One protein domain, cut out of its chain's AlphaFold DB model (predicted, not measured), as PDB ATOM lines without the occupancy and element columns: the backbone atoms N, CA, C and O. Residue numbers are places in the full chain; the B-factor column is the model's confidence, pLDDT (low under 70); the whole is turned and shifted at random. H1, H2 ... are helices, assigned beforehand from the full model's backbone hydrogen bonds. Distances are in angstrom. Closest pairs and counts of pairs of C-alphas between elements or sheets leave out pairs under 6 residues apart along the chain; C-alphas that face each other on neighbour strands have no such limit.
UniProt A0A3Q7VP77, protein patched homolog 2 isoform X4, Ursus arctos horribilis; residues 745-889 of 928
ATOM      1  N   GLN A 745      20.746   0.524  55.125       91.69
ATOM      2  CA  GLN A 745      21.934  -0.305  54.841       91.69
ATOM      3  C   GLN A 745      23.209   0.184  55.552       91.69
ATOM      4  O   GLN A 745      23.991  -0.619  56.058       91.69
ATOM      5  N   ARG A 746      23.411   1.509  55.649       91.31
ATOM      6  CA  ARG A 746      24.578   2.096  56.341       91.31
ATOM      7  C   ARG A 746      24.646   1.697  57.816       91.31
ATOM      8  O   ARG A 746      25.738   1.461  58.323       91.31
ATOM      9  N   ALA A 747      23.499   1.593  58.488       91.62
ATOM     10  CA  ALA A 747      23.442   1.198  59.892       91.62
ATOM     11  C   ALA A 747      23.861  -0.268  60.087       91.62
ATOM     12  O   ALA A 747      24.527  -0.578  61.069       91.62
ATOM     13  N   LEU A 748      23.539  -1.152  59.134       90.31
ATOM     14  CA  LEU A 748      23.976  -2.554  59.165       90.31
ATOM     15  C   LEU A 748      25.492  -2.681  58.982       90.31
ATOM     16  O   LEU A 748      26.137  -3.447  59.697       90.31
ATOM     17  N   PHE A 749      26.071  -1.908  58.060       89.19
ATOM     18  CA  PHE A 749      27.523  -1.871  57.883       89.19
ATOM     19  C   PHE A 749      28.241  -1.317  59.123       89.19
ATOM     20  O   PHE A 749      29.230  -1.906  59.555       89.19
ATOM     21  N   ASP A 750      27.727  -0.240  59.726       91.19
ATOM     22  CA  ASP A 750      28.282   0.333  60.962       91.19
ATOM     23  C   ASP A 750      28.166  -0.646  62.144       91.19
ATOM     24  O   ASP A 750      29.128  -0.842  62.887       91.19
ATOM     25  N   LEU A 751      27.031  -1.342  62.285       90.00
ATOM     26  CA  LEU A 751      26.844  -2.377  63.306       90.00
ATOM     27  C   LEU A 751      27.893  -3.485  63.174       90.00
ATOM     28  O   LEU A 751      28.552  -3.826  64.158       90.00
ATOM     29  N   HIS A 752      28.081  -4.007  61.962       87.50
ATOM     30  CA  HIS A 752      29.075  -5.043  61.692       87.50
ATOM     31  C   HIS A 752      30.499  -4.560  61.972       87.50
ATOM     32  O   HIS A 752      31.279  -5.252  62.626       87.50
ATOM     33  N   GLN A 753      30.833  -3.340  61.544       87.00
ATOM     34  CA  GLN A 753      32.147  -2.751  61.785       87.00
ATOM     35  C   GLN A 753      32.428  -2.602  63.289       87.00
ATOM     36  O   GLN A 753      33.489  -3.013  63.762       87.00
ATOM     37  N   ARG A 754      31.469  -2.083  64.062       89.00
ATOM     38  CA  ARG A 754      31.586  -1.964  65.524       89.00
ATOM     39  C   ARG A 754      31.729  -3.324  66.193       89.00
ATOM     40  O   ARG A 754      32.591  -3.471  67.055       89.00
ATOM     41  N   PHE A 755      30.948  -4.316  65.777       86.38
ATOM     42  CA  PHE A 755      31.061  -5.668  66.312       86.38
ATOM     43  C   PHE A 755      32.436  -6.286  66.025       86.38
ATOM     44  O   PHE A 755      33.091  -6.773  66.940       86.38
ATOM     45  N   SER A 756      32.931  -6.158  64.791       82.44
ATOM     46  CA  SER A 756      34.254  -6.662  64.394       82.44
ATOM     47  C   SER A 756      35.428  -5.990  65.121       82.44
ATOM     48  O   SER A 756      36.512  -6.556  65.199       82.44
ATOM     49  N   SER A 757      35.222  -4.786  65.673       84.75
ATOM     50  CA  SER A 757      36.234  -4.068  66.463       84.75
ATOM     51  C   SER A 757      36.317  -4.507  67.929       84.75
ATOM     52  O   SER A 757      37.218  -4.075  68.655       84.75
ATOM     53  N   LEU A 758      35.389  -5.350  68.394       87.75
ATOM     54  CA  LEU A 758      35.421  -5.889  69.747       87.75
ATOM     55  C   LEU A 758      36.569  -6.892  69.881       87.75
ATOM     56  O   LEU A 758      36.672  -7.841  69.116       87.75
ATOM     57  N   LYS A 759      37.390  -6.739  70.926       82.75
ATOM     58  CA  LYS A 759      38.535  -7.632  71.203       82.75
ATOM     59  C   LYS A 759      38.152  -9.098  71.440       82.75
ATOM     60  O   LYS A 759      39.014  -9.959  71.356       82.75
ATOM     61  N   ALA A 760      36.898  -9.349  71.815       83.88
ATOM     62  CA  ALA A 760      36.376 -10.688  72.084       83.88
ATOM     63  C   ALA A 760      35.927 -11.422  70.810       83.88
ATOM     64  O   ALA A 760      35.687 -12.624  70.860       83.88
ATOM     65  N   VAL A 761      35.796 -10.713  69.686       82.06
ATOM     66  CA  VAL A 761      35.500 -11.315  68.386       82.06
ATOM     67  C   VAL A 761      36.827 -11.695  67.743       82.06
ATOM     68  O   VAL A 761      37.767 -10.898  67.749       82.06
ATOM     69  N   LEU A 762      36.907 -12.911  67.199       74.31
ATOM     70  CA  LEU A 762      38.093 -13.360  66.479       74.31
ATOM     71  C   LEU A 762      38.401 -12.378  65.337       74.31
ATOM     72  O   LEU A 762      37.544 -12.161  64.472       74.31
ATOM     73  N   PRO A 763      39.591 -11.747  65.328       65.88
ATOM     74  CA  PRO A 763      39.958 -10.847  64.255       65.88
ATOM     75  C   PRO A 763      40.090 -11.670  62.979       65.88
ATOM     76  O   PRO A 763      40.836 -12.645  62.928       65.88
ATOM     77  N   ALA A 764      39.366 -11.279  61.936       61.06
ATOM     78  CA  ALA A 764      39.563 -11.909  60.645       61.06
ATOM     79  C   ALA A 764      41.002 -11.643  60.154       61.06
ATOM     80  O   ALA A 764      41.574 -10.592  60.481       61.06
ATOM     81  N   PRO A 765      41.609 -12.572  59.391       61.31
ATOM     82  CA  PRO A 765      42.951 -12.380  58.862       61.31
ATOM     83  C   PRO A 765      43.038 -11.042  58.114       61.31
ATOM     84  O   PRO A 765      42.093 -10.635  57.441       61.31
ATOM     85  N   ALA A 766      44.180 -10.352  58.214       51.44
ATOM     86  CA  ALA A 766      44.382  -8.999  57.666       51.44
ATOM     87  C   ALA A 766      44.053  -8.864  56.160       51.44
ATOM     88  O   ALA A 766      43.897  -7.758  55.647       51.44
ATOM     89  N   THR A 767      43.946  -9.990  55.454       52.19
ATOM     90  CA  THR A 767      43.603 -10.108  54.038       52.19
ATOM     91  C   THR A 767      42.095 -10.109  53.752       52.19
ATOM     92  O   THR A 767      41.711  -9.772  52.631       52.19
ATOM     93  N   GLN A 768      41.219 -10.439  54.711       56.44
ATOM     94  CA  GLN A 768      39.764 -10.472  54.511       56.44
ATOM     95  C   GLN A 768      39.001 -10.062  55.776       56.44
ATOM     96  O   GLN A 768      38.982 -10.783  56.762       56.44
ATOM     97  N   ALA A 769      38.298  -8.927  55.719       56.53
ATOM     98  CA  ALA A 769      37.319  -8.558  56.741       56.53
ATOM     99  C   ALA A 769      36.157  -9.576  56.762       56.53
ATOM    100  O   ALA A 769      35.767 -10.057  55.688       56.53
ATOM    101  N   PRO A 770      35.567  -9.875  57.937       61.66
ATOM    102  CA  PRO A 770      34.429 -10.784  58.016       61.66
ATOM    103  C   PRO A 770      33.281 -10.211  57.179       61.66
ATOM    104  O   PRO A 770      33.042  -9.002  57.194       61.66
ATOM    105  N   ARG A 771      32.596 -11.055  56.405       77.50
ATOM    106  CA  ARG A 771      31.571 -10.617  55.448       77.50
ATOM    107  C   ARG A 771      30.189 -10.993  55.951       77.50
ATOM    108  O   ARG A 771      29.940 -12.147  56.268       77.50
ATOM    109  N   THR A 772      29.285 -10.021  55.976       87.44
ATOM    110  CA  THR A 772      27.850 -10.280  56.169       87.44
ATOM    111  C   THR A 772      27.191 -10.661  54.845       87.44
ATOM    112  O   THR A 772      27.747 -10.401  53.773       87.44
ATOM    113  N   TRP A 773      25.968 -11.192  54.892       90.62
ATOM    114  CA  TRP A 773      25.150 -11.445  53.699       90.62
ATOM    115  C   TRP A 773      25.017 -10.216  52.791       90.62
ATOM    116  O   TRP A 773      25.086 -10.341  51.573       90.62
ATOM    117  N   LEU A 774      24.943  -9.007  53.361       91.44
ATOM    118  CA  LEU A 774      24.838  -7.765  52.590       91.44
ATOM    119  C   LEU A 774      26.112  -7.469  51.779       91.44
ATOM    120  O   LEU A 774      26.036  -6.901  50.691       91.44
ATOM    121  N   HIS A 775      27.288  -7.881  52.270       89.69
ATOM    122  CA  HIS A 775      28.529  -7.778  51.500       89.69
ATOM    123  C   HIS A 775      28.523  -8.743  50.312       89.69
ATOM    124  O   HIS A 775      28.934  -8.350  49.221       89.69
ATOM    125  N   TYR A 776      28.058  -9.980  50.512       89.12
ATOM    126  CA  TYR A 776      27.925 -10.959  49.431       89.12
ATOM    127  C   TYR A 776      26.917 -10.492  48.385       89.12
ATOM    128  O   TYR A 776      27.270 -10.409  47.212       89.12
ATOM    129  N   TYR A 777      25.733 -10.066  48.824       91.69
ATOM    130  CA  TYR A 777      24.682  -9.548  47.957       91.69
ATOM    131  C   TYR A 777      25.153  -8.338  47.133       91.69
ATOM    132  O   TYR A 777      25.017  -8.316  45.910       91.69
ATOM    133  N   ARG A 778      25.815  -7.359  47.765       91.56
ATOM    134  CA  ARG A 778      26.382  -6.203  47.052       91.56
ATOM    135  C   ARG A 778      27.447  -6.609  46.034       91.56
ATOM    136  O   ARG A 778      27.444  -6.101  44.916       91.56
ATOM    137  N   ASN A 779      28.381  -7.476  46.423       89.31
ATOM    138  CA  ASN A 779      29.464  -7.903  45.536       89.31
ATOM    139  C   ASN A 779      28.919  -8.704  44.343       89.31
ATOM    140  O   ASN A 779      29.438  -8.578  43.237       89.31
ATOM    141  N   TRP A 780      27.862  -9.488  44.558       89.62
ATOM    142  CA  TRP A 780      27.144 -10.189  43.502       89.62
ATOM    143  C   TRP A 780      26.488  -9.208  42.521       89.62
ATOM    144  O   TRP A 780      26.746  -9.297  41.321       89.62
ATOM    145  N   LEU A 781      25.770  -8.189  43.016       91.94
ATOM    146  CA  LEU A 781      25.191  -7.132  42.174       91.94
ATOM    147  C   LEU A 781      26.251  -6.375  41.352       91.94
ATOM    148  O   LEU A 781      26.024  -6.040  40.191       91.94
ATOM    149  N   GLN A 782      27.424  -6.113  41.936       91.31
ATOM    150  CA  GLN A 782      28.550  -5.505  41.216       91.31
ATOM    151  C   GLN A 782      29.099  -6.424  40.117       91.31
ATOM    152  O   GLN A 782      29.451  -5.935  39.044       91.31
ATOM    153  N   GLY A 783      29.157  -7.735  40.371       89.62
ATOM    154  CA  GLY A 783      29.582  -8.739  39.395       89.62
ATOM    155  C   GLY A 783      28.655  -8.795  38.183       89.62
ATOM    156  O   GLY A 783      29.119  -8.639  37.053       89.62
ATOM    157  N   ILE A 784      27.345  -8.911  38.410       90.06
ATOM    158  CA  ILE A 784      26.365  -8.975  37.315       90.06
ATOM    159  C   ILE A 784      26.258  -7.639  36.560       90.06
ATOM    160  O   ILE A 784      26.100  -7.631  35.341       90.06
ATOM    161  N   GLN A 785      26.425  -6.495  37.242       91.56
ATOM    162  CA  GLN A 785      26.507  -5.186  36.580       91.56
ATOM    163  C   GLN A 785      27.728  -5.110  35.654       91.56
ATOM    164  O   GLN A 785      27.616  -4.608  34.540       91.56
ATOM    165  N   ALA A 786      28.887  -5.613  36.089       91.00
ATOM    166  CA  ALA A 786      30.089  -5.631  35.260       91.00
ATOM    167  C   ALA A 786      29.923  -6.539  34.028       91.00
ATOM    168  O   ALA A 786      30.338  -6.158  32.931       91.00
ATOM    169  N   ALA A 787      29.270  -7.697  34.189       88.94
ATOM    170  CA  ALA A 787      28.922  -8.586  33.081       88.94
ATOM    171  C   ALA A 787      27.977  -7.898  32.078       88.94
ATOM    172  O   ALA A 787      28.222  -7.924  30.870       88.94
ATOM    173  N   PHE A 788      26.953  -7.195  32.572       90.81
ATOM    174  CA  PHE A 788      26.058  -6.390  31.742       90.81
ATOM    175  C   PHE A 788      26.792  -5.285  30.981       90.81
ATOM    176  O   PHE A 788      26.607  -5.156  29.775       90.81
ATOM    177  N   ASP A 789      27.649  -4.513  31.653       91.75
ATOM    178  CA  ASP A 789      28.393  -3.416  31.030       91.75
ATOM    179  C   ASP A 789      29.310  -3.942  29.903       91.75
ATOM    180  O   ASP A 789      29.410  -3.332  28.834       91.75
ATOM    181  N   GLN A 790      29.936  -5.110  30.102       91.44
ATOM    182  CA  GLN A 790      30.758  -5.782  29.091       91.44
ATOM    183  C   GLN A 790      29.924  -6.294  27.904       91.44
ATOM    184  O   GLN A 790      30.323  -6.157  26.740       91.44
ATOM    185  N   ASP A 791      28.758  -6.873  28.173       89.44
ATOM    186  CA  ASP A 791      27.849  -7.379  27.146       89.44
ATOM    187  C   ASP A 791      27.155  -6.271  26.357       89.44
ATOM    188  O   ASP A 791      26.928  -6.404  25.152       89.44
ATOM    189  N   TRP A 792      26.870  -5.150  27.009       89.25
ATOM    190  CA  TRP A 792      26.353  -3.947  26.378       89.25
ATOM    191  C   TRP A 792      27.409  -3.305  25.472       89.25
ATOM    192  O   TRP A 792      27.127  -2.991  24.316       89.25
ATOM    193  N   ALA A 793      28.653  -3.178  25.951       91.69
ATOM    194  CA  ALA A 793      29.764  -2.625  25.171       91.69
ATOM    195  C   ALA A 793      30.123  -3.485  23.946       91.69
ATOM    196  O   ALA A 793      30.502  -2.953  22.904       91.69
ATOM    197  N   SER A 794      29.983  -4.808  24.056       89.75
ATOM    198  CA  SER A 794      30.194  -5.749  22.946       89.75
ATOM    199  C   SER A 794      28.980  -5.904  22.019       89.75
ATOM    200  O   SER A 794      29.069  -6.611  21.015       89.75
ATOM    201  N   GLY A 795      27.855  -5.245  22.320       84.69
ATOM    202  CA  GLY A 795      26.622  -5.312  21.529       84.69
ATOM    203  C   GLY A 795      25.882  -6.652  21.620       84.69
ATOM    204  O   GLY A 795      25.001  -6.920  20.803       84.69
ATOM    205  N   ARG A 796      26.230  -7.502  22.596       83.00
ATOM    206  CA  ARG A 796      25.562  -8.787  22.863       83.00
ATOM    207  C   ARG A 796      24.186  -8.602  23.503       83.00
ATOM    208  O   ARG A 796      23.278  -9.389  23.232       83.00
ATOM    209  N   ILE A 797      24.023  -7.546  24.302       84.44
ATOM    210  CA  ILE A 797      22.743  -7.122  24.879       84.44
ATOM    211  C   ILE A 797      22.314  -5.801  24.238       84.44
ATOM    212  O   ILE A 797      23.109  -4.883  24.060       84.44
ATOM    213  N   SER A 798      21.034  -5.711  23.888       82.12
ATOM    214  CA  SER A 798      20.396  -4.528  23.310       82.12
ATOM    215  C   SER A 798      19.080  -4.232  24.032       82.12
ATOM    216  O   SER A 798      18.573  -5.076  24.765       82.12
ATOM    217  N   ARG A 799      18.467  -3.065  23.782       78.00
ATOM    218  CA  ARG A 799      17.158  -2.699  24.371       78.00
ATOM    219  C   ARG A 799      16.019  -3.675  24.052       78.00
ATOM    220  O   ARG A 799      14.991  -3.632  24.713       78.00
ATOM    221  N   HIS A 800      16.161  -4.489  23.007       73.62
ATOM    222  CA  HIS A 800      15.093  -5.365  22.514       73.62
ATOM    223  C   HIS A 800      15.433  -6.852  22.622       73.62
ATOM    224  O   HIS A 800      14.546  -7.689  22.491       73.62
ATOM    225  N   SER A 801      16.705  -7.202  22.831       77.75
ATOM    226  CA  SER A 801      17.144  -8.593  22.884       77.75
ATOM    227  C   SER A 801      18.321  -8.765  23.829       77.75
ATOM    228  O   SER A 801      19.320  -8.049  23.730       77.75
ATOM    229  N   CYS A 802      18.192  -9.769  24.692       77.56
ATOM    230  CA  CYS A 802      19.202 -10.201  25.648       77.56
ATOM    231  C   CYS A 802      19.705 -11.639  25.380       77.56
ATOM    232  O   CYS A 802      20.588 -12.148  26.061       77.56
ATOM    233  N   ARG A 803      19.180 -12.305  24.338       76.06
ATOM    234  CA  ARG A 803      19.460 -13.726  24.048       76.06
ATOM    235  C   ARG A 803      20.928 -14.019  23.722       76.06
ATOM    236  O   ARG A 803      21.399 -15.125  23.965       76.06
ATOM    237  N   ASN A 804      21.649 -13.036  23.189       79.69
ATOM    238  CA  ASN A 804      23.056 -13.187  22.813       79.69
ATOM    239  C   ASN A 804      24.030 -12.777  23.938       79.69
ATOM    240  O   ASN A 804      25.236 -12.914  23.748       79.69
ATOM    241  N   GLY A 805      23.529 -12.280  25.079       75.75
ATOM    242  CA  GLY A 805      24.326 -11.921  26.262       75.75
ATOM    243  C   GLY A 805      24.761 -13.125  27.097       75.75
ATOM    244  O   GLY A 805      24.330 -14.248  26.844       75.75
ATOM    245  N   SER A 806      25.612 -12.905  28.095       81.44
ATOM    246  CA  SER A 806      25.886 -13.873  29.167       81.44
ATOM    247  C   SER A 806      24.652 -14.078  30.058       81.44
ATOM    248  O   SER A 806      23.724 -13.266  30.027       81.44
ATOM    249  N   GLU A 807      24.617 -15.162  30.837       78.69
ATOM    250  CA  GLU A 807      23.534 -15.411  31.806       78.69
ATOM    251  C   GLU A 807      23.473 -14.296  32.862       78.69
ATOM    252  O   GLU A 807      22.431 -13.662  33.026       78.69
ATOM    253  N   ASP A 808      24.610 -13.953  33.473       83.19
ATOM    254  CA  ASP A 808      24.727 -12.841  34.426       83.19
ATOM    255  C   ASP A 808      24.337 -11.483  33.811       83.19
ATOM    256  O   ASP A 808      23.642 -10.679  34.439       83.19
ATOM    257  N   GLY A 809      24.733 -11.221  32.561       85.94
ATOM    258  CA  GLY A 809      24.339 -10.012  31.835       85.94
ATOM    259  C   GLY A 809      22.831  -9.953  31.573       85.94
ATOM    260  O   GLY A 809      22.224  -8.881  31.670       85.94
ATOM    261  N   ALA A 810      22.201 -11.099  31.294       84.12
ATOM    262  CA  ALA A 810      20.755 -11.200  31.125       84.12
ATOM    263  C   ALA A 810      19.981 -11.042  32.430       84.12
ATOM    264  O   ALA A 810      18.929 -10.392  32.454       84.12
ATOM    265  N   LEU A 811      20.530 -11.556  33.523       85.38
ATOM    266  CA  LEU A 811      20.007 -11.352  34.861       85.38
ATOM    267  C   LEU A 811      20.047  -9.872  35.261       85.38
ATOM    268  O   LEU A 811      19.039  -9.310  35.692       85.38
ATOM    269  N   ALA A 812      21.186  -9.213  35.044       88.50
ATOM    270  CA  ALA A 812      21.353  -7.787  35.297       88.50
ATOM    271  C   ALA A 812      20.430  -6.926  34.420       88.50
ATOM    272  O   ALA A 812      19.825  -5.985  34.930       88.50
ATOM    273  N   TYR A 813      20.237  -7.276  33.140       86.56
ATOM    274  CA  TYR A 813      19.244  -6.623  32.277       86.56
ATOM    275  C   TYR A 813      17.833  -6.710  32.879       86.56
ATOM    276  O   TYR A 813      17.137  -5.696  32.952       86.56
ATOM    277  N   LYS A 814      17.420  -7.901  33.346       84.62
ATOM    278  CA  LYS A 814      16.107  -8.120  33.975       84.62
ATOM    279  C   LYS A 814      15.952  -7.367  35.301       84.62
ATOM    280  O   LYS A 814      14.834  -6.975  35.607       84.62
ATOM    281  N   LEU A 815      17.026  -7.142  36.060       87.06
ATOM    282  CA  LEU A 815      17.001  -6.351  37.299       87.06
ATOM    283  C   LEU A 815      16.977  -4.839  37.044       87.06
ATOM    284  O   LEU A 815      16.270  -4.116  37.738       87.06
ATOM    285  N   LEU A 816      17.720  -4.351  36.048       86.94
ATOM    286  CA  LEU A 816      17.828  -2.919  35.740       86.94
ATOM    287  C   LEU A 816      16.524  -2.304  35.216       86.94
ATOM    288  O   LEU A 816      16.319  -1.104  35.381       86.94
ATOM    289  N   ILE A 817      15.663  -3.107  34.586       85.12
ATOM    290  CA  ILE A 817      14.339  -2.670  34.112       85.12
ATOM    291  C   ILE A 817      13.281  -2.633  35.219       85.12
ATOM    292  O   ILE A 817      12.199  -2.111  34.974       85.12
ATOM    293  N   GLN A 818      13.551  -3.201  36.399       83.88
ATOM    294  CA  GLN A 818      12.576  -3.246  37.489       83.88
ATOM    295  C   GLN A 818      12.466  -1.879  38.157       83.88
ATOM    296  O   GLN A 818      13.467  -1.292  38.568       83.88
ATOM    297  N   THR A 819      11.237  -1.398  38.306       77.19
ATOM    298  CA  THR A 819      10.932  -0.126  38.979       77.19
ATOM    299  C   THR A 819      10.643  -0.306  40.470       77.19
ATOM    300  O   THR A 819      10.703   0.659  41.223       77.19
ATOM    301  N   GLY A 820      10.314  -1.531  40.900       72.94
ATOM    302  CA  GLY A 820       9.840  -1.819  42.257       72.94
ATOM    303  C   GLY A 820       8.401  -1.356  42.534       72.94
ATOM    304  O   GLY A 820       7.903  -1.584  43.634       72.94
ATOM    305  N   ASP A 821       7.723  -0.738  41.558       75.88
ATOM    306  CA  ASP A 821       6.310  -0.360  41.655       75.88
ATOM    307  C   ASP A 821       5.410  -1.516  41.195       75.88
ATOM    308  O   ASP A 821       5.633  -2.159  40.169       75.88
ATOM    309  N   ALA A 822       4.350  -1.753  41.957       71.25
ATOM    310  CA  ALA A 822       3.323  -2.734  41.668       71.25
ATOM    311  C   ALA A 822       2.527  -2.439  40.386       71.25
ATOM    312  O   ALA A 822       2.044  -3.370  39.738       71.25
ATOM    313  N   GLN A 823       2.323  -1.157  40.065       73.94
ATOM    314  CA  GLN A 823       1.451  -0.727  38.965       73.94
ATOM    315  C   GLN A 823       2.184  -0.687  37.621       73.94
ATOM    316  O   GLN A 823       1.622  -1.084  36.601       73.94
ATOM    317  N   GLU A 824       3.447  -0.261  37.624       76.25
ATOM    318  CA  GLU A 824       4.307  -0.199  36.438       76.25
ATOM    319  C   GLU A 824       5.651  -0.881  36.728       76.25
ATOM    320  O   GLU A 824       6.647  -0.195  36.937       76.25
ATOM    321  N   PRO A 825       5.713  -2.224  36.743       75.94
ATOM    322  CA  PRO A 825       6.889  -2.953  37.227       75.94
ATOM    323  C   PRO A 825       8.124  -2.836  36.322       75.94
ATOM    324  O   PRO A 825       9.232  -3.118  36.772       75.94
ATOM    325  N   LEU A 826       7.957  -2.450  35.051       80.44
ATOM    326  CA  LEU A 826       9.014  -2.485  34.037       80.44
ATOM    327  C   LEU A 826       9.179  -1.139  33.326       80.44
ATOM    328  O   LEU A 826       8.243  -0.655  32.692       80.44
ATOM    329  N   ASP A 827      10.400  -0.606  33.327       81.75
ATOM    330  CA  ASP A 827      10.778   0.599  32.589       81.75
ATOM    331  C   ASP A 827      12.129   0.424  31.871       81.75
ATOM    332  O   ASP A 827      13.214   0.456  32.453       81.75
ATOM    333  N   PHE A 828      12.072   0.285  30.545       80.88
ATOM    334  CA  PHE A 828      13.253   0.108  29.692       80.88
ATOM    335  C   PHE A 828      14.099   1.379  29.538       80.88
ATOM    336  O   PHE A 828      15.233   1.309  29.053       80.88
ATOM    337  N   SER A 829      13.581   2.552  29.912       82.81
ATOM    338  CA  SER A 829      14.358   3.793  29.867       82.81
ATOM    339  C   SER A 829      15.477   3.809  30.918       82.81
ATOM    340  O   SER A 829      16.513   4.449  30.702       82.81
ATOM    341  N   GLN A 830      15.318   3.022  31.990       81.62
ATOM    342  CA  GLN A 830      16.233   2.950  33.131       81.62
ATOM    343  C   GLN A 830      17.522   2.170  32.849       81.62
ATOM    344  O   GLN A 830      18.525   2.393  33.522       81.62
ATOM    345  N   LEU A 831      17.548   1.337  31.801       82.12
ATOM    346  CA  LEU A 831      18.692   0.485  31.438       82.12
ATOM    347  C   LEU A 831      20.026   1.231  31.310       82.12
ATOM    348  O   LEU A 831      21.079   0.669  31.588       82.12
ATOM    349  N   THR A 832      19.995   2.482  30.845       80.75
ATOM    350  CA  THR A 832      21.208   3.292  30.637       80.75
ATOM    351  C   THR A 832      21.460   4.318  31.739       80.75
ATOM    352  O   THR A 832      22.547   4.890  31.795       80.75
ATOM    353  N   THR A 833      20.464   4.605  32.579       82.94
ATOM    354  CA  THR A 833      20.538   5.655  33.608       82.94
ATOM    355  C   THR A 833      20.772   5.085  35.003       82.94
ATOM    356  O   THR A 833      21.464   5.715  35.804       82.94
ATOM    357  N   ARG A 834      20.231   3.898  35.286       84.12
ATOM    358  CA  ARG A 834      20.288   3.229  36.583       84.12
ATOM    359  C   ARG A 834      21.535   2.356  36.700       84.12
ATOM    360  O   ARG A 834      21.964   1.726  35.739       84.12
ATOM    361  N   LYS A 835      22.098   2.291  37.905       88.38
ATOM    362  CA  LYS A 835      23.106   1.297  38.289       88.38
ATOM    363  C   LYS A 835      22.551   0.431  39.411       88.38
ATOM    364  O   LYS A 835      21.819   0.935  40.257       88.38
ATOM    365  N   LEU A 836      22.914  -0.851  39.429       88.06
ATOM    366  CA  LEU A 836      22.495  -1.777  40.492       88.06
ATOM    367  C   LEU A 836      23.152  -1.470  41.844       88.06
ATOM    368  O   LEU A 836      22.589  -1.780  42.889       88.06
ATOM    369  N   VAL A 837      24.336  -0.852  41.826       90.19
ATOM    370  CA  VAL A 837      25.035  -0.379  43.024       90.19
ATOM    371  C   VAL A 837      25.529   1.041  42.782       90.19
ATOM    372  O   VAL A 837      26.198   1.324  41.781       90.19
ATOM    373  N   ASP A 838      25.201   1.932  43.711       86.25
ATOM    374  CA  ASP A 838      25.595   3.333  43.657       86.25
ATOM    375  C   ASP A 838      27.099   3.512  43.890       86.25
ATOM    376  O   ASP A 838      27.799   2.628  44.390       86.25
ATOM    377  N   LYS A 839      27.620   4.707  43.585       82.69
ATOM    378  CA  LYS A 839      29.044   5.053  43.790       82.69
ATOM    379  C   LYS A 839      29.501   4.908  45.246       82.69
ATOM    380  O   LYS A 839      30.685   4.722  45.499       82.69
ATOM    381  N   GLU A 840      28.566   4.996  46.185       80.75
ATOM    382  CA  GLU A 840      28.792   4.837  47.624       80.75
ATOM    383  C   GLU A 840      28.756   3.367  48.078       80.75
ATOM    384  O   GLU A 840      28.967   3.077  49.253       80.75
ATOM    385  N   GLY A 841      28.494   2.425  47.163       84.75
ATOM    386  CA  GLY A 841      28.384   1.005  47.481       84.75
ATOM    387  C   GLY A 841      27.069   0.630  48.167       84.75
ATOM    388  O   GLY A 841      27.053  -0.338  48.927       84.75
ATOM    389  N   LEU A 842      26.002   1.399  47.934       90.88
ATOM    390  CA  LEU A 842      24.648   1.131  48.423       90.88
ATOM    391  C   LEU A 842      23.768   0.607  47.291       90.88
ATOM    392  O   LEU A 842      23.971   0.948  46.126       90.88
ATOM    393  N   ILE A 843      22.802  -0.230  47.650       92.81
ATOM    394  CA  ILE A 843      21.835  -0.800  46.711       92.81
ATOM    395  C   ILE A 843      20.617   0.134  46.663       92.81
ATOM    396  O   ILE A 843      20.107   0.483  47.730       92.81
ATOM    397  N   PRO A 844      20.120   0.540  45.482       90.44
ATOM    398  CA  PRO A 844      18.918   1.359  45.385       90.44
ATOM    399  C   PRO A 844      17.714   0.690  46.077       90.44
ATOM    400  O   PRO A 844      17.470  -0.498  45.843       90.44
ATOM    401  N   PRO A 845      16.932   1.422  46.892       89.31
ATOM    402  CA  PRO A 845      15.905   0.824  47.748       89.31
ATOM    403  C   PRO A 845      14.774   0.147  46.962       89.31
ATOM    404  O   PRO A 845      14.256  -0.875  47.397       89.31
ATOM    405  N   GLU A 846      14.439   0.665  45.780       85.69
ATOM    406  CA  GLU A 846      13.376   0.138  44.910       85.69
ATOM    407  C   GLU A 846      13.662  -1.288  44.403       85.69
ATOM    408  O   GLU A 846      12.747  -2.094  44.266       85.69
ATOM    409  N   VAL A 847      14.933  -1.622  44.147       86.50
ATOM    410  CA  VAL A 847      15.348  -2.938  43.615       86.50
ATOM    411  C   VAL A 847      15.841  -3.857  44.733       86.50
ATOM    412  O   VAL A 847      16.093  -5.033  44.500       86.50
ATOM    413  N   PHE A 848      15.934  -3.367  45.972       90.94
ATOM    414  CA  PHE A 848      16.563  -4.091  47.074       90.94
ATOM    415  C   PHE A 848      15.962  -5.482  47.313       90.94
ATOM    416  O   PHE A 848      16.702  -6.465  47.324       90.94
ATOM    417  N   TYR A 849      14.638  -5.577  47.473       89.06
ATOM    418  CA  TYR A 849      13.966  -6.848  47.767       89.06
ATOM    419  C   TYR A 849      13.856  -7.757  46.538       89.06
ATOM    420  O   TYR A 849      14.017  -8.965  46.673       89.06
ATOM    421  N   VAL A 850      13.651  -7.193  45.342       87.50
ATOM    422  CA  VAL A 850      13.623  -7.969  44.087       87.50
ATOM    423  C   VAL A 850      15.004  -8.542  43.782       87.50
ATOM    424  O   VAL A 850      15.139  -9.705  43.436       87.50
ATOM    425  N   GLY A 851      16.066  -7.764  43.963       89.06
ATOM    426  CA  GLY A 851      17.422  -8.283  43.838       89.06
ATOM    427  C   GLY A 851      17.753  -9.317  44.918       89.06
ATOM    428  O   GLY A 851      18.523 -10.229  44.641       89.06
ATOM    429  N   LEU A 852      17.150  -9.231  46.114       90.56
ATOM    430  CA  LEU A 852      17.372 -10.196  47.194       90.56
ATOM    431  C   LEU A 852      16.782 -11.568  46.848       90.56
ATOM    432  O   LEU A 852      17.473 -12.568  47.016       90.56
ATOM    433  N   THR A 853      15.547 -11.629  46.334       88.19
ATOM    434  CA  THR A 853      14.927 -12.897  45.892       88.19
ATOM    435  C   THR A 853      15.746 -13.549  44.777       88.19
ATOM    436  O   THR A 853      15.993 -14.756  44.782       88.19
ATOM    437  N   MET A 854      16.232 -12.720  43.853       87.94
ATOM    438  CA  MET A 854      17.049 -13.139  42.720       87.94
ATOM    439  C   MET A 854      18.419 -13.645  43.171       87.94
ATOM    440  O   MET A 854      18.870 -14.680  42.690       87.94
ATOM    441  N   TRP A 855      19.063 -12.958  44.119       88.31
ATOM    442  CA  TRP A 855      20.345 -13.372  44.692       88.31
ATOM    443  C   TRP A 855      20.227 -14.703  45.433       88.31
ATOM    444  O   TRP A 855      21.013 -15.607  45.175       88.31
ATOM    445  N   VAL A 856      19.214 -14.846  46.294       86.31
ATOM    446  CA  VAL A 856      18.960 -16.071  47.071       86.31
ATOM    447  C   VAL A 856      18.778 -17.288  46.164       86.31
ATOM    448  O   VAL A 856      19.299 -18.356  46.469       86.31
ATOM    449  N   SER A 857      18.098 -17.111  45.030       82.62
ATOM    450  CA  SER A 857      17.829 -18.200  44.085       82.62
ATOM    451  C   SER A 857      18.993 -18.471  43.122       82.62
ATOM    452  O   SER A 857      19.216 -19.614  42.733       82.62
ATOM    453  N   SER A 858      19.748 -17.436  42.731       81.19
ATOM    454  CA  SER A 858      20.799 -17.542  41.700       81.19
ATOM    455  C   SER A 858      22.205 -17.782  42.267       81.19
ATOM    456  O   SER A 858      23.069 -18.292  41.558       81.19
ATOM    457  N   ASP A 859      22.468 -17.407  43.522       82.25
ATOM    458  CA  ASP A 859      23.753 -17.606  44.214       82.25
ATOM    459  C   ASP A 859      23.554 -18.305  45.578       82.25
ATOM    460  O   ASP A 859      23.834 -17.730  46.639       82.25
ATOM    461  N   PRO A 860      23.084 -19.570  45.576       80.75
ATOM    462  CA  PRO A 860      22.815 -20.322  46.802       80.75
ATOM    463  C   PRO A 860      24.080 -20.555  47.639       80.75
ATOM    464  O   PRO A 860      24.003 -20.610  48.865       80.75
ATOM    465  N   LEU A 861      25.259 -20.629  47.006       81.75
ATOM    466  CA  LEU A 861      26.542 -20.776  47.700       81.75
ATOM    467  C   LEU A 861      26.936 -19.501  48.455       81.75
ATOM    468  O   LEU A 861      27.417 -19.590  49.584       81.75
ATOM    469  N   GLY A 862      26.714 -18.318  47.870       82.88
ATOM    470  CA  GLY A 862      26.931 -17.044  48.555       82.88
ATOM    471  C   GLY A 862      26.002 -16.855  49.755       82.88
ATOM    472  O   GLY A 862      26.445 -16.389  50.809       82.88
ATOM    473  N   LEU A 863      24.737 -17.268  49.626       85.00
ATOM    474  CA  LEU A 863      23.774 -17.265  50.728       85.00
ATOM    475  C   LEU A 863      24.191 -18.230  51.843       85.00
ATOM    476  O   LEU A 863      24.309 -17.818  52.999       85.00
ATOM    477  N   ALA A 864      24.490 -19.478  51.487       82.44
ATOM    478  CA  ALA A 864      24.980 -20.513  52.393       82.44
ATOM    479  C   ALA A 864      26.223 -20.073  53.173       82.44
ATOM    480  O   ALA A 864      26.269 -20.182  54.398       82.44
ATOM    481  N   ALA A 865      27.203 -19.491  52.479       82.00
ATOM    482  CA  ALA A 865      28.427 -18.979  53.084       82.00
ATOM    483  C   ALA A 865      28.175 -17.842  54.081       82.00
ATOM    484  O   ALA A 865      28.933 -17.666  55.032       82.00
ATOM    485  N   SER A 866      27.126 -17.051  53.854       83.94
ATOM    486  CA  SER A 866      26.736 -15.972  54.761       83.94
ATOM    487  C   SER A 866      25.979 -16.452  56.000       83.94
ATOM    488  O   SER A 866      25.831 -15.669  56.937       83.94
ATOM    489  N   GLN A 867      25.494 -17.703  55.989       83.12
ATOM    490  CA  GLN A 867      24.657 -18.309  57.033       83.12
ATOM    491  C   GLN A 867      23.441 -17.444  57.416       83.12
ATOM    492  O   GLN A 867      22.948 -17.488  58.543       83.12
ATOM    493  N   ALA A 868      22.961 -16.620  56.482       86.75
ATOM    494  CA  ALA A 868      21.825 -15.746  56.710       86.75
ATOM    495  C   ALA A 868      20.525 -16.475  56.380       86.75
ATOM    496  O   ALA A 868      20.205 -16.713  55.217       86.75
ATOM    497  N   ASN A 869      19.758 -16.775  57.423       85.19
ATOM    498  CA  ASN A 869      18.434 -17.359  57.286       85.19
ATOM    499  C   ASN A 869      17.384 -16.243  57.285       85.19
ATOM    500  O   ASN A 869      17.185 -15.559  58.293       85.19
ATOM    501  N   PHE A 870      16.719 -16.044  56.150       87.31
ATOM    502  CA  PHE A 870      15.673 -15.035  56.002       87.31
ATOM    503  C   PHE A 870      14.297 -15.634  56.298       87.31
ATOM    504  O   PHE A 870      13.910 -16.633  55.697       87.31
ATOM    505  N   TYR A 871      13.545 -14.985  57.191       84.31
ATOM    506  CA  TYR A 871      12.156 -15.336  57.489       84.31
ATOM    507  C   TYR A 871      11.245 -14.110  57.352       84.31
ATOM    508  O   TYR A 871      11.502 -13.095  58.010       84.31
ATOM    509  N   PRO A 872      10.162 -14.183  56.552       86.75
ATOM    510  CA  PRO A 872       9.753 -15.316  55.707       86.75
ATOM    511  C   PRO A 872      10.773 -15.623  54.590       86.75
ATOM    512  O   PRO A 872      11.479 -14.704  54.164       86.75
ATOM    513  N   PRO A 873      10.864 -16.887  54.127       81.75
ATOM    514  CA  PRO A 873      11.776 -17.246  53.050       81.75
ATOM    515  C   PRO A 873      11.404 -16.468  51.777       81.75
ATOM    516  O   PRO A 873      10.221 -16.406  51.423       81.75
ATOM    517  N   PRO A 874      12.383 -15.843  51.100       86.75
ATOM    518  CA  PRO A 874      12.166 -15.213  49.806       86.75
ATOM    519  C   PRO A 874      11.595 -16.232  48.807       86.75
ATOM    520  O   PRO A 874      12.051 -17.375  48.805       86.75
ATOM    521  N   PRO A 875      10.616 -15.856  47.962       82.88
ATOM    522  CA  PRO A 875      10.115 -16.750  46.926       82.88
ATOM    523  C   PRO A 875      11.243 -17.150  45.973       82.88
ATOM    524  O   PRO A 875      12.037 -16.306  45.549       82.88
ATOM    525  N   GLU A 876      11.285 -18.436  45.640       76.50
ATOM    526  CA  GLU A 876      12.256 -18.985  44.701       76.50
ATOM    527  C   GLU A 876      11.963 -18.494  43.282       76.50
ATOM    528  O   GLU A 876      10.822 -18.519  42.810       76.50
ATOM    529  N   TRP A 877      13.012 -18.048  42.594       75.75
ATOM    530  CA  TRP A 877      12.948 -17.648  41.198       75.75
ATOM    531  C   TRP A 877      14.153 -18.189  40.437       75.75
ATOM    532  O   TRP A 877      15.278 -17.720  40.608       75.75
ATOM    533  N   LEU A 878      13.914 -19.177  39.582       71.12
ATOM    534  CA  LEU A 878      14.944 -19.754  38.726       71.12
ATOM    535  C   LEU A 878      15.043 -18.949  37.428       71.12
ATOM    536  O   LEU A 878      14.071 -18.791  36.681       71.12
ATOM    537  N   HIS A 879      16.230 -18.396  37.182       70.88
ATOM    538  CA  HIS A 879      16.508 -17.661  35.961       70.88
ATOM    539  C   HIS A 879      16.743 -18.618  34.798       70.88
ATOM    540  O   HIS A 879      17.775 -19.281  34.755       70.88
ATOM    541  N   ASP A 880      15.874 -18.566  33.791       69.38
ATOM    542  CA  ASP A 880      16.221 -19.026  32.449       69.38
ATOM    543  C   ASP A 880      16.430 -17.815  31.523       69.38
ATOM    544  O   ASP A 880      15.633 -16.861  31.459       69.38
ATOM    545  N   LYS A 881      17.550 -17.850  30.803       66.06
ATOM    546  CA  LYS A 881      17.933 -16.883  29.776       66.06
ATOM    547  C   LYS A 881      17.019 -16.971  28.547       66.06
ATOM    548  O   LYS A 881      16.817 -15.960  27.868       66.06
ATOM    549  N   TYR A 882      16.476 -18.153  28.250       64.00
ATOM    550  CA  TYR A 882      15.641 -18.403  27.071       64.00
ATOM    551  C   TYR A 882      14.143 -18.210  27.318       64.00
ATOM    552  O   TYR A 882      13.399 -18.069  26.341       64.00
ATOM    553  N   ASP A 883      13.713 -18.108  28.578       64.25
ATOM    554  CA  ASP A 883      12.327 -17.792  28.918       64.25
ATOM    555  C   ASP A 883      11.957 -16.377  28.435       64.25
ATOM    556  O   ASP A 883      12.438 -15.350  28.931       64.25
ATOM    557  N   THR A 884      11.099 -16.335  27.413       52.00
ATOM    558  CA  THR A 884      10.533 -15.112  26.823       52.00
ATOM    559  C   THR A 884       9.119 -14.803  27.280       52.00
ATOM    560  O   THR A 884       8.594 -13.740  26.957       52.00
ATOM    561  N   THR A 885       8.490 -15.733  27.989       46.09
ATOM    562  CA  THR A 885       7.074 -15.682  28.351       46.09
ATOM    563  C   THR A 885       6.832 -14.870  29.618       46.09
ATOM    564  O   THR A 885       5.721 -14.389  29.831       46.09
ATOM    565  N   GLY A 886       7.861 -14.676  30.453       41.78
ATOM    566  CA  GLY A 886       7.673 -14.085  31.779       41.78
ATOM    567  C   GLY A 886       6.726 -14.926  32.644       41.78
ATOM    568  O   GLY A 886       6.221 -14.438  33.649       41.78
ATOM    569  N   GLU A 887       6.469 -16.179  32.259       40.06
ATOM    570  CA  GLU A 887       5.636 -17.120  33.008       40.06
ATOM    571  C   GLU A 887       6.323 -17.512  34.320       40.06
ATOM    572  O   GLU A 887       5.639 -17.655  35.328       40.06
ATOM    573  N   ASN A 888       7.659 -17.481  34.376       41.91
ATOM    574  CA  ASN A 888       8.421 -17.641  35.616       41.91
ATOM    575  C   ASN A 888       8.289 -16.443  36.592       41.91
ATOM    576  O   ASN A 888       8.798 -16.512  37.705       41.91
ATOM    577  N   LEU A 889       7.598 -15.343  36.231       40.31
ATOM    578  CA  LEU A 889       7.140 -14.319  37.198       40.31
ATOM    579  C   LEU A 889       5.836 -14.717  37.916       40.31
ATOM    580  O   LEU A 889       5.448 -14.047  38.871       40.31
TER     581      LEU A 889
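AT A GLANCE: This is residues 745 to 889 of the 928 residues of the protein "protein patched homolog 2 isoform X4" of Ursus arctos horribilis (UniProt A0A3Q7VP77). One long helix, H2, makes the spine, and H3 and H5 cross it on the same side, H3 over its later half and H5 near its start. H6 packs at the first end of H2, H4 sits at the last end of H3, and H1 lies off beyond the first end of H2, touching no helix. The 145 printed residues hold six named helices, H1 to H6 in chain order, and no named strand; the class is all helix, with under half of the residues in named elements. The whole is compact, with a radius of gyration of the C-alphas of 16.7 A, and elongated, spanning 54 by 34 by 26 A.

HOW THE PARTS SIT: H2, residues 773 to 793, touches H3, residues 807 to 816, about perpendicular at 79 degrees; their closest C-alphas, Phe 788 and Gly 809, are 4.0 A apart. H2 only just touches H5, residues 845 to 858, with 3 pairs of C-alphas within 8 A, closest Tyr 777 and Trp 855 at 6.6 A. H2 touches H6, residues 860 to 866, at a steep tilt of 42 degrees, opposite ways, the closest C-alphas being Trp 773 and Ser 866 at 4.9 A. H3 only just touches H4, residues 828 to 832, with 3 such pairs, closest Leu 816 and Leu 831 at 5.6 A. H1, residues 745 to 756, is apart from H5. Every O i to N i+4 pair is within hydrogen-bond range in H1, H2, H3 and H6; H5 has 8 of 10, and H4 0 of 1, with 0 of 2 O i to N i+3 pairs.

IN THESE COORDINATES: H2 is 30.2 A long, from C-alpha 773 at (25.150, -11.445, 53.699); H5 is 19.9 A and H1 16.8 A. H6 ends at C-alpha 866, (26.736, -15.972, 54.761).

THE WHOLE: The printed part has no cut. The link H5 to H6 is tight, the others long. Residues 763 to 770 and 880 to 889 are under pLDDT 70.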